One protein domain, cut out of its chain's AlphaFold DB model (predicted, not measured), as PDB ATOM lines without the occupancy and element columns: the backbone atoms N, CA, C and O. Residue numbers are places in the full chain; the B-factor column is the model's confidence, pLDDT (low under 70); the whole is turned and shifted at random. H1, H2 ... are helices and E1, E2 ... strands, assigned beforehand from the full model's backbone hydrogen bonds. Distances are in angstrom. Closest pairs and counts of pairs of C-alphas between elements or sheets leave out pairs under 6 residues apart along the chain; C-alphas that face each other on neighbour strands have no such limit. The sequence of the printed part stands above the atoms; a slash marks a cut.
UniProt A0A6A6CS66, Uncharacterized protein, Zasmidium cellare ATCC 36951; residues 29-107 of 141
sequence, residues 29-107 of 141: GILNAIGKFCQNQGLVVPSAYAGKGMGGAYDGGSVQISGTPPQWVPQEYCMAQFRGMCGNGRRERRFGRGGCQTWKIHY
ATOM      1  N   GLY A  29     153.535 261.016 237.508       90.44
ATOM      2  CA  GLY A  29     154.613 260.964 236.518       90.44
ATOM      3  C   GLY A  29     155.006 259.531 236.143       90.44
ATOM      4  O   GLY A  29     155.182 259.225 234.967       90.44
ATOM      5  N   ILE A  30     155.051 258.612 237.115       93.12
ATOM      6  CA  ILE A  30     155.366 257.196 236.863       93.12
ATOM      7  C   ILE A  30     154.259 256.523 236.061       93.12
ATOM      8  O   ILE A  30     154.552 255.847 235.079       93.12
ATOM      9  N   LEU A  31     152.987 256.735 236.410       93.00
ATOM     10  CA  LEU A  31     151.881 256.177 235.625       93.00
ATOM     11  C   LEU A  31     151.858 256.719 234.194       93.00
ATOM     12  O   LEU A  31     151.584 255.959 233.264       93.00
ATOM     13  N   ASN A  32     152.193 257.997 234.000       93.06
ATOM     14  CA  ASN A  32     152.334 258.567 232.666       93.06
ATOM     15  C   ASN A  32     153.499 257.933 231.887       93.06
ATOM     16  O   ASN A  32     153.323 257.580 230.720       93.06
ATOM     17  N   ALA A  33     154.654 257.746 232.534       94.75
ATOM     18  CA  ALA A  33     155.821 257.089 231.950       94.75
ATOM     19  C   ALA A  33     155.501 255.650 231.518       94.75
ATOM     20  O   ALA A  33     155.780 255.280 230.380       94.75
ATOM     21  N   ILE A  34     154.851 254.870 232.392       95.50
ATOM     22  CA  ILE A  34     154.390 253.501 232.105       95.50
ATOM     23  C   ILE A  34     153.424 253.509 230.922       95.50
ATOM     24  O   ILE A  34     153.596 252.733 229.983       95.50
ATOM     25  N   GLY A  35     152.436 254.409 230.950       94.69
ATOM     26  CA  GLY A  35     151.447 254.562 229.887       94.69
ATOM     27  C   GLY A  35     152.100 254.746 228.520       94.69
ATOM     28  O   GLY A  35     151.812 253.992 227.597       94.69
ATOM     29  N   LYS A  36     153.029 255.698 228.415       94.81
ATOM     30  CA  LYS A  36     153.766 255.982 227.176       94.81
ATOM     31  C   LYS A  36     154.710 254.847 226.778       94.81
ATOM     32  O   LYS A  36     154.751 254.468 225.616       94.81
ATOM     33  N   PHE A  37     155.463 254.291 227.728       96.25
ATOM     34  CA  PHE A  37     156.442 253.243 227.440       96.25
ATOM     35  C   PHE A  37     155.777 251.978 226.891       96.25
ATOM     36  O   PHE A  37     156.203 251.445 225.864       96.25
ATOM     37  N   CYS A  38     154.706 251.535 227.551       96.62
ATOM     38  CA  CYS A  38     154.000 250.301 227.233       96.62
ATOM     39  C   CYS A  38     152.966 250.454 226.105       96.62
ATOM     40  O   CYS A  38     152.319 249.477 225.754       96.62
ATOM     41  N   GLN A  39     152.783 251.644 225.520       95.00
ATOM     42  CA  GLN A  39     151.987 251.803 224.290       95.00
ATOM     43  C   GLN A  39     152.646 251.142 223.071       95.00
ATOM     44  O   GLN A  39     151.966 250.853 222.091       95.00
ATOM     45  N   ASN A  40     153.956 250.884 223.123       90.94
ATOM     46  CA  ASN A  40     154.665 250.205 222.049       90.94
ATOM     47  C   ASN A  40     154.343 248.697 222.038       90.94
ATOM     48  O   ASN A  40     154.819 247.951 222.892       90.94
ATOM     49  N   GLN A  41     153.582 248.250 221.038       90.06
ATOM     50  CA  GLN A  41     153.208 246.840 220.848       90.06
ATOM     51  C   GLN A  41     154.380 245.959 220.368       90.06
ATOM     52  O   GLN A  41     154.378 244.744 220.565       90.06
ATOM     53  N   GLY A  42     155.411 246.567 219.774       91.75
ATOM     54  CA  GLY A  42     156.610 245.898 219.261       91.75
ATOM     55  C   GLY A  42     157.782 245.890 220.242       91.75
ATOM     56  O   GLY A  42     158.938 245.884 219.817       91.75
ATOM     57  N   LEU A  43     157.525 245.952 221.552       94.75
ATOM     58  CA  LEU A  43     158.579 246.038 222.561       94.75
ATOM     59  C   LEU A  43     159.377 244.727 222.654       94.75
ATOM     60  O   LEU A  43     158.933 243.750 223.249       94.75
ATOM     61  N   VAL A  44     160.591 244.722 222.101       96.94
ATOM     62  CA  VAL A  44     161.567 243.630 222.248       96.94
ATOM     63  C   VAL A  44     162.736 244.110 223.105       96.94
ATOM     64  O   VAL A  44     163.234 245.224 222.927       96.94
ATOM     65  N   VAL A  45     163.171 243.282 224.053       96.38
ATOM     66  CA  VAL A  45     164.297 243.561 224.956       96.38
ATOM     67  C   VAL A  45     165.407 242.544 224.696       96.38
ATOM     68  O   VAL A  45     165.112 241.359 224.801       96.38
ATOM     69  N   PRO A  46     166.657 242.959 224.424       96.12
ATOM     70  CA  PRO A  46     167.123 244.341 224.427       96.12
ATOM     71  C   PRO A  46     166.729 245.089 223.148       96.12
ATOM     72  O   PRO A  46     166.673 244.522 222.062       96.12
ATOM     73  N   SER A  47     166.508 246.394 223.281       95.94
ATOM     74  CA  SER A  47     166.422 247.344 222.170       95.94
ATOM     75  C   SER A  47     166.825 248.733 222.657       95.94
ATOM     76  O   SER A  47     166.777 249.013 223.859       95.94
ATOM     77  N   ALA A  48     167.195 249.625 221.733       94.81
ATOM     78  CA  ALA A  48     167.504 251.015 222.070       94.81
ATOM     79  C   ALA A  48     166.317 251.713 222.759       94.81
ATOM     80  O   ALA A  48     166.509 252.450 223.723       94.81
ATOM     81  N   TYR A  49     165.087 251.425 222.316       95.31
ATOM     82  CA  TYR A  49     163.861 251.926 222.938       95.31
ATOM     83  C   TYR A  49     163.715 251.434 224.384       95.31
ATOM     84  O   TYR A  49     163.538 252.241 225.296       95.31
ATOM     85  N   ALA A  50     163.840 250.121 224.611       95.00
ATOM     86  CA  ALA A  50     163.679 249.540 225.940       95.00
ATOM     87  C   ALA A  50     164.736 250.044 226.935       95.00
ATOM     88  O   ALA A  50     164.401 250.366 228.078       95.00
ATOM     89  N   GLY A  51     165.992 250.148 226.484       92.94
ATOM     90  CA  GLY A  51     167.121 250.572 227.309       92.94
ATOM     91  C   GLY A  51     167.129 252.067 227.623       92.94
ATOM     92  O   GLY A  51     167.426 252.436 228.756       92.94
ATOM     93  N   LYS A  52     166.769 252.923 226.654       93.38
ATOM     94  CA  LYS A  52     166.615 254.372 226.880       93.38
ATOM     95  C   LYS A  52     165.452 254.670 227.830       93.38
ATOM     96  O   LYS A  52     165.525 255.621 228.605       93.38
ATOM     97  N   GLY A  53     164.397 253.859 227.762       92.69
ATOM     98  CA  GLY A  53     163.215 254.028 228.589       92.69
ATOM     99  C   GLY A  53     162.332 255.200 228.166       92.69
ATOM    100  O   GLY A  53     162.497 255.797 227.099       92.69
ATOM    101  N   MET A  54     161.371 255.528 229.026       94.19
ATOM    102  CA  MET A  54     160.429 256.629 228.835       94.19
ATOM    103  C   MET A  54     160.261 257.430 230.119       94.19
ATOM    104  O   MET A  54     160.098 256.855 231.195       94.19
ATOM    105  N   GLY A  55     160.256 258.754 229.991       89.12
ATOM    106  CA  GLY A  55     159.927 259.678 231.074       89.12
ATOM    107  C   GLY A  55     158.440 260.035 231.116       89.12
ATOM    108  O   GLY A  55     157.749 260.056 230.092       89.12
ATOM    109  N   GLY A  56     157.951 260.346 232.310       78.19
ATOM    110  CA  GLY A  56     156.624 260.911 232.533       78.19
ATOM    111  C   GLY A  56     156.571 262.404 232.215       78.19
ATOM    112  O   GLY A  56     157.576 263.107 232.284       78.19
ATOM    113  N   ALA A  57     155.380 262.900 231.879       64.88
ATOM    114  CA  ALA A  57     155.079 264.326 231.977       64.88
ATOM    115  C   ALA A  57     154.868 264.698 233.453       64.88
ATOM    116  O   ALA A  57     154.304 263.891 234.190       64.88
ATOM    117  N   TYR A  58     155.262 265.919 233.832       58.28
ATOM    118  CA  TYR A  58     155.195 266.457 235.199       58.28
ATOM    119  C   TYR A  58     156.083 265.675 236.190       58.28
ATOM    120  O   TYR A  58     155.779 264.550 236.576       58.28
ATOM    121  N   ASP A  59     157.212 266.279 236.570       58.25
ATOM    122  CA  ASP A  59     158.129 265.824 237.626       58.25
ATOM    123  C   ASP A  59     158.513 264.323 237.618       58.25
ATOM    124  O   ASP A  59     158.080 263.505 238.429       58.25
ATOM    125  N   GLY A  60     159.443 263.993 236.712       70.38
ATOM    126  CA  GLY A  60     160.705 263.309 237.052       70.38
ATOM    127  C   GLY A  60     160.718 261.784 237.199       70.38
ATOM    128  O   GLY A  60     161.748 261.231 237.580       70.38
ATOM    129  N   GLY A  61     159.624 261.097 236.883       84.50
ATOM    130  CA  GLY A  61     159.594 259.634 236.845       84.50
ATOM    131  C   GLY A  61     160.012 259.044 235.494       84.50
ATOM    132  O   GLY A  61     159.605 259.571 234.460       84.50
ATOM    133  N   SER A  62     160.754 257.933 235.467       94.12
ATOM    134  CA  SER A  62     161.008 257.182 234.227       94.12
ATOM    135  C   SER A  62     160.983 255.668 234.419       94.12
ATOM    136  O   SER A  62     161.146 255.155 235.527       94.12
ATOM    137  N   VAL A  63     160.752 254.942 233.324       96.81
ATOM    138  CA  VAL A  63     160.759 253.475 233.292       96.81
ATOM    139  C   VAL A  63     161.623 252.958 232.154       96.81
ATOM    140  O   VAL A  63     161.672 253.574 231.093       96.81
ATOM    141  N   GLN A  64     162.296 251.830 232.365       97.38
ATOM    142  CA  GLN A  64     163.134 251.189 231.348       97.38
ATOM    143  C   GLN A  64     163.229 249.679 231.574       97.38
ATOM    144  O   GLN A  64     163.043 249.195 232.698       97.38
ATOM    145  N   ILE A  65     163.575 248.941 230.517       97.81
ATOM    146  CA  ILE A  65     163.849 247.504 230.582       97.81
ATOM    147  C   ILE A  65     165.166 247.205 229.868       97.81
ATOM    148  O   ILE A  65     165.400 247.626 228.738       97.81
ATOM    149  N   SER A  66     166.017 246.423 230.515       97.56
ATOM    150  CA  SER A  66     167.265 245.907 229.948       97.56
ATOM    151  C   SER A  66     167.338 244.398 230.143       97.56
ATOM    152  O   SER A  66     166.729 243.880 231.072       97.56
ATOM    153  N   GLY A  67     168.105 243.683 229.330       95.38
ATOM    154  CA  GLY A  67     168.312 242.248 229.519       95.38
ATOM    155  C   GLY A  67     168.709 241.543 228.234       95.38
ATOM    156  O   GLY A  67     168.666 242.133 227.159       95.38
ATOM    157  N   THR A  68     169.089 240.278 228.365       93.69
ATOM    158  CA  THR A  68     169.470 239.375 227.269       93.69
ATOM    159  C   THR A  68     169.075 237.951 227.652       93.69
ATOM    160  O   THR A  68     169.267 237.603 228.818       93.69
ATOM    161  N   PRO A  69     168.606 237.090 226.733       94.75
ATOM    162  CA  PRO A  69     168.528 237.259 225.275       94.75
ATOM    163  C   PRO A  69     167.309 238.084 224.808       94.75
ATOM    164  O   PRO A  69     166.458 238.407 225.638       94.75
ATOM    165  N   PRO A  70     167.200 238.401 223.497       95.56
ATOM    166  CA  PRO A  70     166.018 239.021 222.903       95.56
ATOM    167  C   PRO A  70     164.708 238.320 223.275       95.56
ATOM    168  O   PRO A  70     164.533 237.130 223.020       95.56
ATOM    169  N   GLN A  71     163.788 239.065 223.879       96.50
ATOM    170  CA  GLN A  71     162.459 238.610 224.274       96.50
ATOM    171  C   GLN A  71     161.438 239.709 224.015       96.50
ATOM    172  O   GLN A  71     161.625 240.858 224.423       96.50
ATOM    173  N   TRP A  72     160.352 239.338 223.346       96.19
ATOM    174  CA  TRP A  72     159.196 240.204 223.183       96.19
ATOM    175  C   TRP A  72     158.453 240.360 224.514       96.19
ATOM    176  O   TRP A  72     158.333 239.410 225.290       96.19
ATOM    177  N   VAL A  73     157.985 241.574 224.776       96.62
ATOM    178  CA  VAL A  73     157.217 241.945 225.960       96.62
ATOM    179  C   VAL A  73     155.824 242.371 225.493       96.62
ATOM    180  O   VAL A  73     155.689 243.461 224.933       96.62
ATOM    181  N   PRO A  74     154.783 241.556 225.735       96.00
ATOM    182  CA  PRO A  74     153.414 241.945 225.423       96.00
ATOM    183  C   PRO A  74     152.991 243.196 226.202       96.00
ATOM    184  O   PRO A  74     153.419 243.417 227.342       96.00
ATOM    185  N   GLN A  75     152.127 244.015 225.605       96.38
ATOM    186  CA  GLN A  75     151.699 245.299 226.168       96.38
ATOM    187  C   GLN A  75     151.020 245.140 227.538       96.38
ATOM    188  O   GLN A  75     151.292 245.901 228.471       96.38
ATOM    189  N   GLU A  76     150.162 244.137 227.682       94.69
ATOM    190  CA  GLU A  76     149.446 243.818 228.913       94.69
ATOM    191  C   GLU A  76     150.404 243.403 230.036       94.69
ATOM    192  O   GLU A  76     150.261 243.868 231.168       94.69
ATOM    193  N   TYR A  77     151.453 242.640 229.708       95.56
ATOM    194  CA  TYR A  77     152.518 242.297 230.650       95.56
ATOM    195  C   TYR A  77     153.347 243.528 231.015       95.56
ATOM    196  O   TYR A  77     153.641 243.734 232.191       95.56
ATOM    197  N   CYS A  78     153.672 244.385 230.045       96.81
ATOM    198  CA  CYS A  78     154.366 245.645 230.303       96.81
ATOM    199  C   CYS A  78     153.615 246.496 231.335       96.81
ATOM    200  O   CYS A  78     154.183 246.898 232.354       96.81
ATOM    201  N   MET A  79     152.315 246.703 231.110       96.31
ATOM    202  CA  MET A  79     151.461 247.470 232.015       96.31
ATOM    203  C   MET A  79     151.352 246.814 233.391       96.31
ATOM    204  O   MET A  79     151.544 247.493 234.401       96.31
ATOM    205  N   ALA A  80     151.047 245.514 233.443       95.06
ATOM    206  CA  ALA A  80     150.830 244.798 234.695       95.06
ATOM    207  C   ALA A  80     152.092 244.788 235.567       95.06
ATOM    208  O   ALA A  80     152.027 245.158 236.739       95.06
ATOM    209  N   GLN A  81     153.252 244.455 234.993       96.31
ATOM    210  CA  GLN A  81     154.484 244.329 235.767       96.31
ATOM    211  C   GLN A  81     154.975 245.674 236.302       96.31
ATOM    212  O   GLN A  81     155.304 245.775 237.485       96.31
ATOM    213  N   PHE A  82     154.970 246.735 235.488       96.75
ATOM    214  CA  PHE A  82     155.368 248.052 235.984       96.75
ATOM    215  C   PHE A  82     154.378 248.628 236.999       96.75
ATOM    216  O   PHE A  82     154.801 249.243 237.980       96.75
ATOM    217  N   ARG A  83     153.067 248.437 236.805       95.38
ATOM    218  CA  ARG A  83     152.071 248.899 237.784       95.38
ATOM    219  C   ARG A  83     152.191 248.142 239.098       95.38
ATOM    220  O   ARG A  83     152.170 248.800 240.136       95.38
ATOM    221  N   GLY A  84     152.412 246.830 239.057       94.44
ATOM    222  CA  GLY A  84     152.639 246.040 240.264       94.44
ATOM    223  C   GLY A  84     153.950 246.389 240.955       94.44
ATOM    224  O   GLY A  84     153.998 246.519 242.179       94.44
ATOM    225  N   MET A  85     155.017 246.666 240.204       95.25
ATOM    226  CA  MET A  85     156.229 247.244 240.784       95.25
ATOM    227  C   MET A  85     155.942 248.582 241.472       95.25
ATOM    228  O   MET A  85     156.323 248.754 242.628       95.25
ATOM    229  N   CYS A  86     155.238 249.499 240.803       94.12
ATOM    230  CA  CYS A  86     154.919 250.806 241.369       94.12
ATOM    231  C   CYS A  86     154.068 250.703 242.641       94.12
ATOM    232  O   CYS A  86     154.370 251.348 243.646       94.12
ATOM    233  N   GLY A  87     153.019 249.888 242.597       92.56
ATOM    234  CA  GLY A  87     152.102 249.646 243.702       92.56
ATOM    235  C   GLY A  87     152.772 249.090 244.951       92.56
ATOM    236  O   GLY A  87     152.450 249.481 246.070       92.56
ATOM    237  N   ASN A  88     153.792 248.257 244.744       91.81
ATOM    238  CA  ASN A  88     154.619 247.682 245.799       91.81
ATOM    239  C   ASN A  88     155.885 248.511 246.116       91.81
ATOM    240  O   ASN A  88     156.766 248.025 246.828       91.81
ATOM    241  N   GLY A  89     156.034 249.719 245.557       89.19
ATOM    242  CA  GLY A  89     157.196 250.592 245.786       89.19
ATOM    243  C   GLY A  89     158.539 250.021 245.304       89.19
ATOM    244  O   GLY A  89     159.597 250.376 245.829       89.19
ATOM    245  N   ARG A  90     158.528 249.102 244.333       92.81
ATOM    246  CA  ARG A  90     159.727 248.436 243.802       92.81
ATOM    247  C   ARG A  90     160.365 249.279 242.701       92.81
ATOM    248  O   ARG A  90     159.761 249.521 241.662       92.81
ATOM    249  N   ARG A  91     161.628 249.659 242.903       94.75
ATOM    250  CA  ARG A  91     162.435 250.382 241.902       94.75
ATOM    251  C   ARG A  91     163.036 249.472 240.842       94.75
ATOM    252  O   ARG A  91     163.310 249.921 239.740       94.75
ATOM    253  N   GLU A  92     163.240 248.204 241.168       96.50
ATOM    254  CA  GLU A  92     163.825 247.224 240.263       96.50
ATOM    255  C   GLU A  92     163.203 245.848 240.499       96.50
ATOM    256  O   GLU A  92     162.918 245.479 241.644       96.50
ATOM    257  N   ARG A  93     162.970 245.092 239.421       97.00
ATOM    258  CA  ARG A  93     162.543 243.690 239.491       97.00
ATOM    259  C   ARG A  93     162.973 242.921 238.244       97.00
ATOM    260  O   ARG A  93     163.165 243.505 237.180       97.00
ATOM    261  N   ARG A  94     163.131 241.602 238.388       97.12
ATOM    262  CA  ARG A  94     163.485 240.697 237.288       97.12
ATOM    263  C   ARG A  94     162.250 239.978 236.754       97.12
ATOM    264  O   ARG A  94     161.479 239.427 237.539       97.12
ATOM    265  N   PHE A  95     162.103 239.964 235.434       95.62
ATOM    266  CA  PHE A  95     161.045 239.274 234.694       95.62
ATOM    267  C   PHE A  95     161.609 238.636 233.414       95.62
ATOM    268  O   PHE A  95     162.826 238.568 233.217       95.62
ATOM    269  N   GLY A  96     160.724 238.145 232.546       92.88
ATOM    270  CA  GLY A  96     161.092 237.404 231.345       92.88
ATOM    271  C   GLY A  96     161.478 235.958 231.654       92.88
ATOM    272  O   GLY A  96     161.545 235.529 232.813       92.88
ATOM    273  N   ARG A  97     161.738 235.177 230.605       91.19
ATOM    274  CA  ARG A  97     162.083 233.757 230.753       91.19
ATOM    275  C   ARG A  97     163.399 233.639 231.524       91.19
ATOM    276  O   ARG A  97     164.399 234.229 231.122       91.19
ATOM    277  N   GLY A  98     163.380 232.922 232.646       92.44
ATOM    278  CA  GLY A  98     164.540 232.784 233.533       92.44
ATOM    279  C   GLY A  98     164.945 234.068 234.272       92.44
ATOM    280  O   GLY A  98     166.074 234.153 234.745       92.44
ATOM    281  N   GLY A  99     164.076 235.086 234.348       93.12
ATOM    282  CA  GLY A  99     164.396 236.347 235.032       93.12
ATOM    283  C   GLY A  99     165.496 237.156 234.335       93.12
ATOM    284  O   GLY A  99     166.263 237.871 234.982       93.12
ATOM    285  N   CYS A 100     165.640 237.001 233.022       93.81
ATOM    286  CA  CYS A 100     166.727 237.603 232.256       93.81
ATOM    287  C   CYS A 100     166.545 239.101 231.958       93.81
ATOM    288  O   CYS A 100     167.512 239.773 231.599       93.81
ATOM    289  N   GLN A 101     165.335 239.635 232.128       97.19
ATOM    290  CA  GLN A 101     165.051 241.055 231.959       97.19
ATOM    291  C   GLN A 101     165.041 241.757 233.315       97.19
ATOM    292  O   GLN A 101     164.331 241.342 234.230       97.19
ATOM    293  N   THR A 102     165.761 242.865 233.420       98.06
ATOM    294  CA  THR A 102     165.739 243.793 234.550       98.06
ATOM    295  C   THR A 102     164.875 244.995 234.198       98.06
ATOM    296  O   THR A 102     165.160 245.727 233.250       98.06
ATOM    297  N   TRP A 103     163.829 245.198 234.986       98.12
ATOM    298  CA  TRP A 103     162.842 246.258 234.834       98.12
ATOM    299  C   TRP A 103     163.081 247.292 235.919       98.12
ATOM    300  O   TRP A 103     163.256 246.918 237.080       98.12
ATOM    301  N   LYS A 104     163.112 248.575 235.554       98.00
ATOM    302  CA  LYS A 104     163.463 249.666 236.470       98.00
ATOM    303  C   LYS A 104     162.432 250.784 236.438       98.00
ATOM    304  O   LYS A 104     161.993 251.193 235.366       98.00
ATOM    305  N   ILE A 105     162.104 251.283 237.625       96.12
ATOM    306  CA  ILE A 105     161.327 252.493 237.870       96.12
ATOM    307  C   ILE A 105     162.241 253.479 238.591       96.12
ATOM    308  O   ILE A 105     162.647 253.258 239.736       96.12
ATOM    309  N   HIS A 106     162.537 254.586 237.925       93.56
ATOM    310  CA  HIS A 106     163.229 255.717 238.519       93.56
ATOM    311  C   HIS A 106     162.176 256.694 239.016       93.56
ATOM    312  O   HIS A 106     161.492 257.338 238.225       93.56
ATOM    313  N   TYR A 107     162.009 256.764 240.333       88.31
ATOM    314  CA  TYR A 107     161.167 257.782 240.948       88.31
ATOM    315  C   TYR A 107     161.899 259.122 240.930       88.31
ATOM    316  O   TYR A 107     163.121 259.126 241.114       88.31
TER     317      TYR A 107
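AT A GLANCE: This is residues 29 to 107 of the 141 residues of an uncharacterized protein of Zasmidium cellare ATCC 36951 (UniProt A0A6A6CS66). A small antiparallel sheet, ordered E1 E3 E2, has H1 and H3 side by side over one face, with short H2 beside edge strand E1. Along the 79 printed residues come H1 H2 E1 H3 E2 E3, a mixed class. The whole is compact, radius of gyration of the C-alphas 11.2 A, spanning 33 by 23 by 19 A.

IN THESE COORDINATES: Find C-alpha 29 at (154.613, 260.964, 236.518); H1 runs from there to 37, 12.1 A. Next come H2, 48 to 52; E1, 62 to 67, 17.3 A; H3, 75 to 87, 18.1 A; E2, 92 to 95; and E3, 101 to 106, 16.2 A, ending at (163.229, 255.717, 238.519).

HOW THE PARTS SIT: Look across E1 and E3 for N 64 and O 104, 3.1 A; across hairpin E2 and E3 for N 93 and O 103, 3.0 A. E1, H3, E2 form a split strand-helix-strand unit, two strands that run the same way with a helix between them along the chain and E3 between them in the sheet; its crossover is left-handed. H1 and H3, on the same face in two layers, helices over sheet, touch at C-alphas 34 and 79, their closest, 6.7 A, at a shallow tilt of 15 degrees, opposite ways. H2 stands at the sheet's level; its closest C-alpha pair with E1 is Ala 50 and Ile 65, 5.1 A. In H1, H2 and H3 every O i to N i+4 pair is within hydrogen-bond range.

THE WHOLE: The farthest C-alphas, Tyr 58 and Gly 98, are 35.0 A apart. The printed part has no cut and no long link; look for pLDDT under 70 at residues 57 to 59.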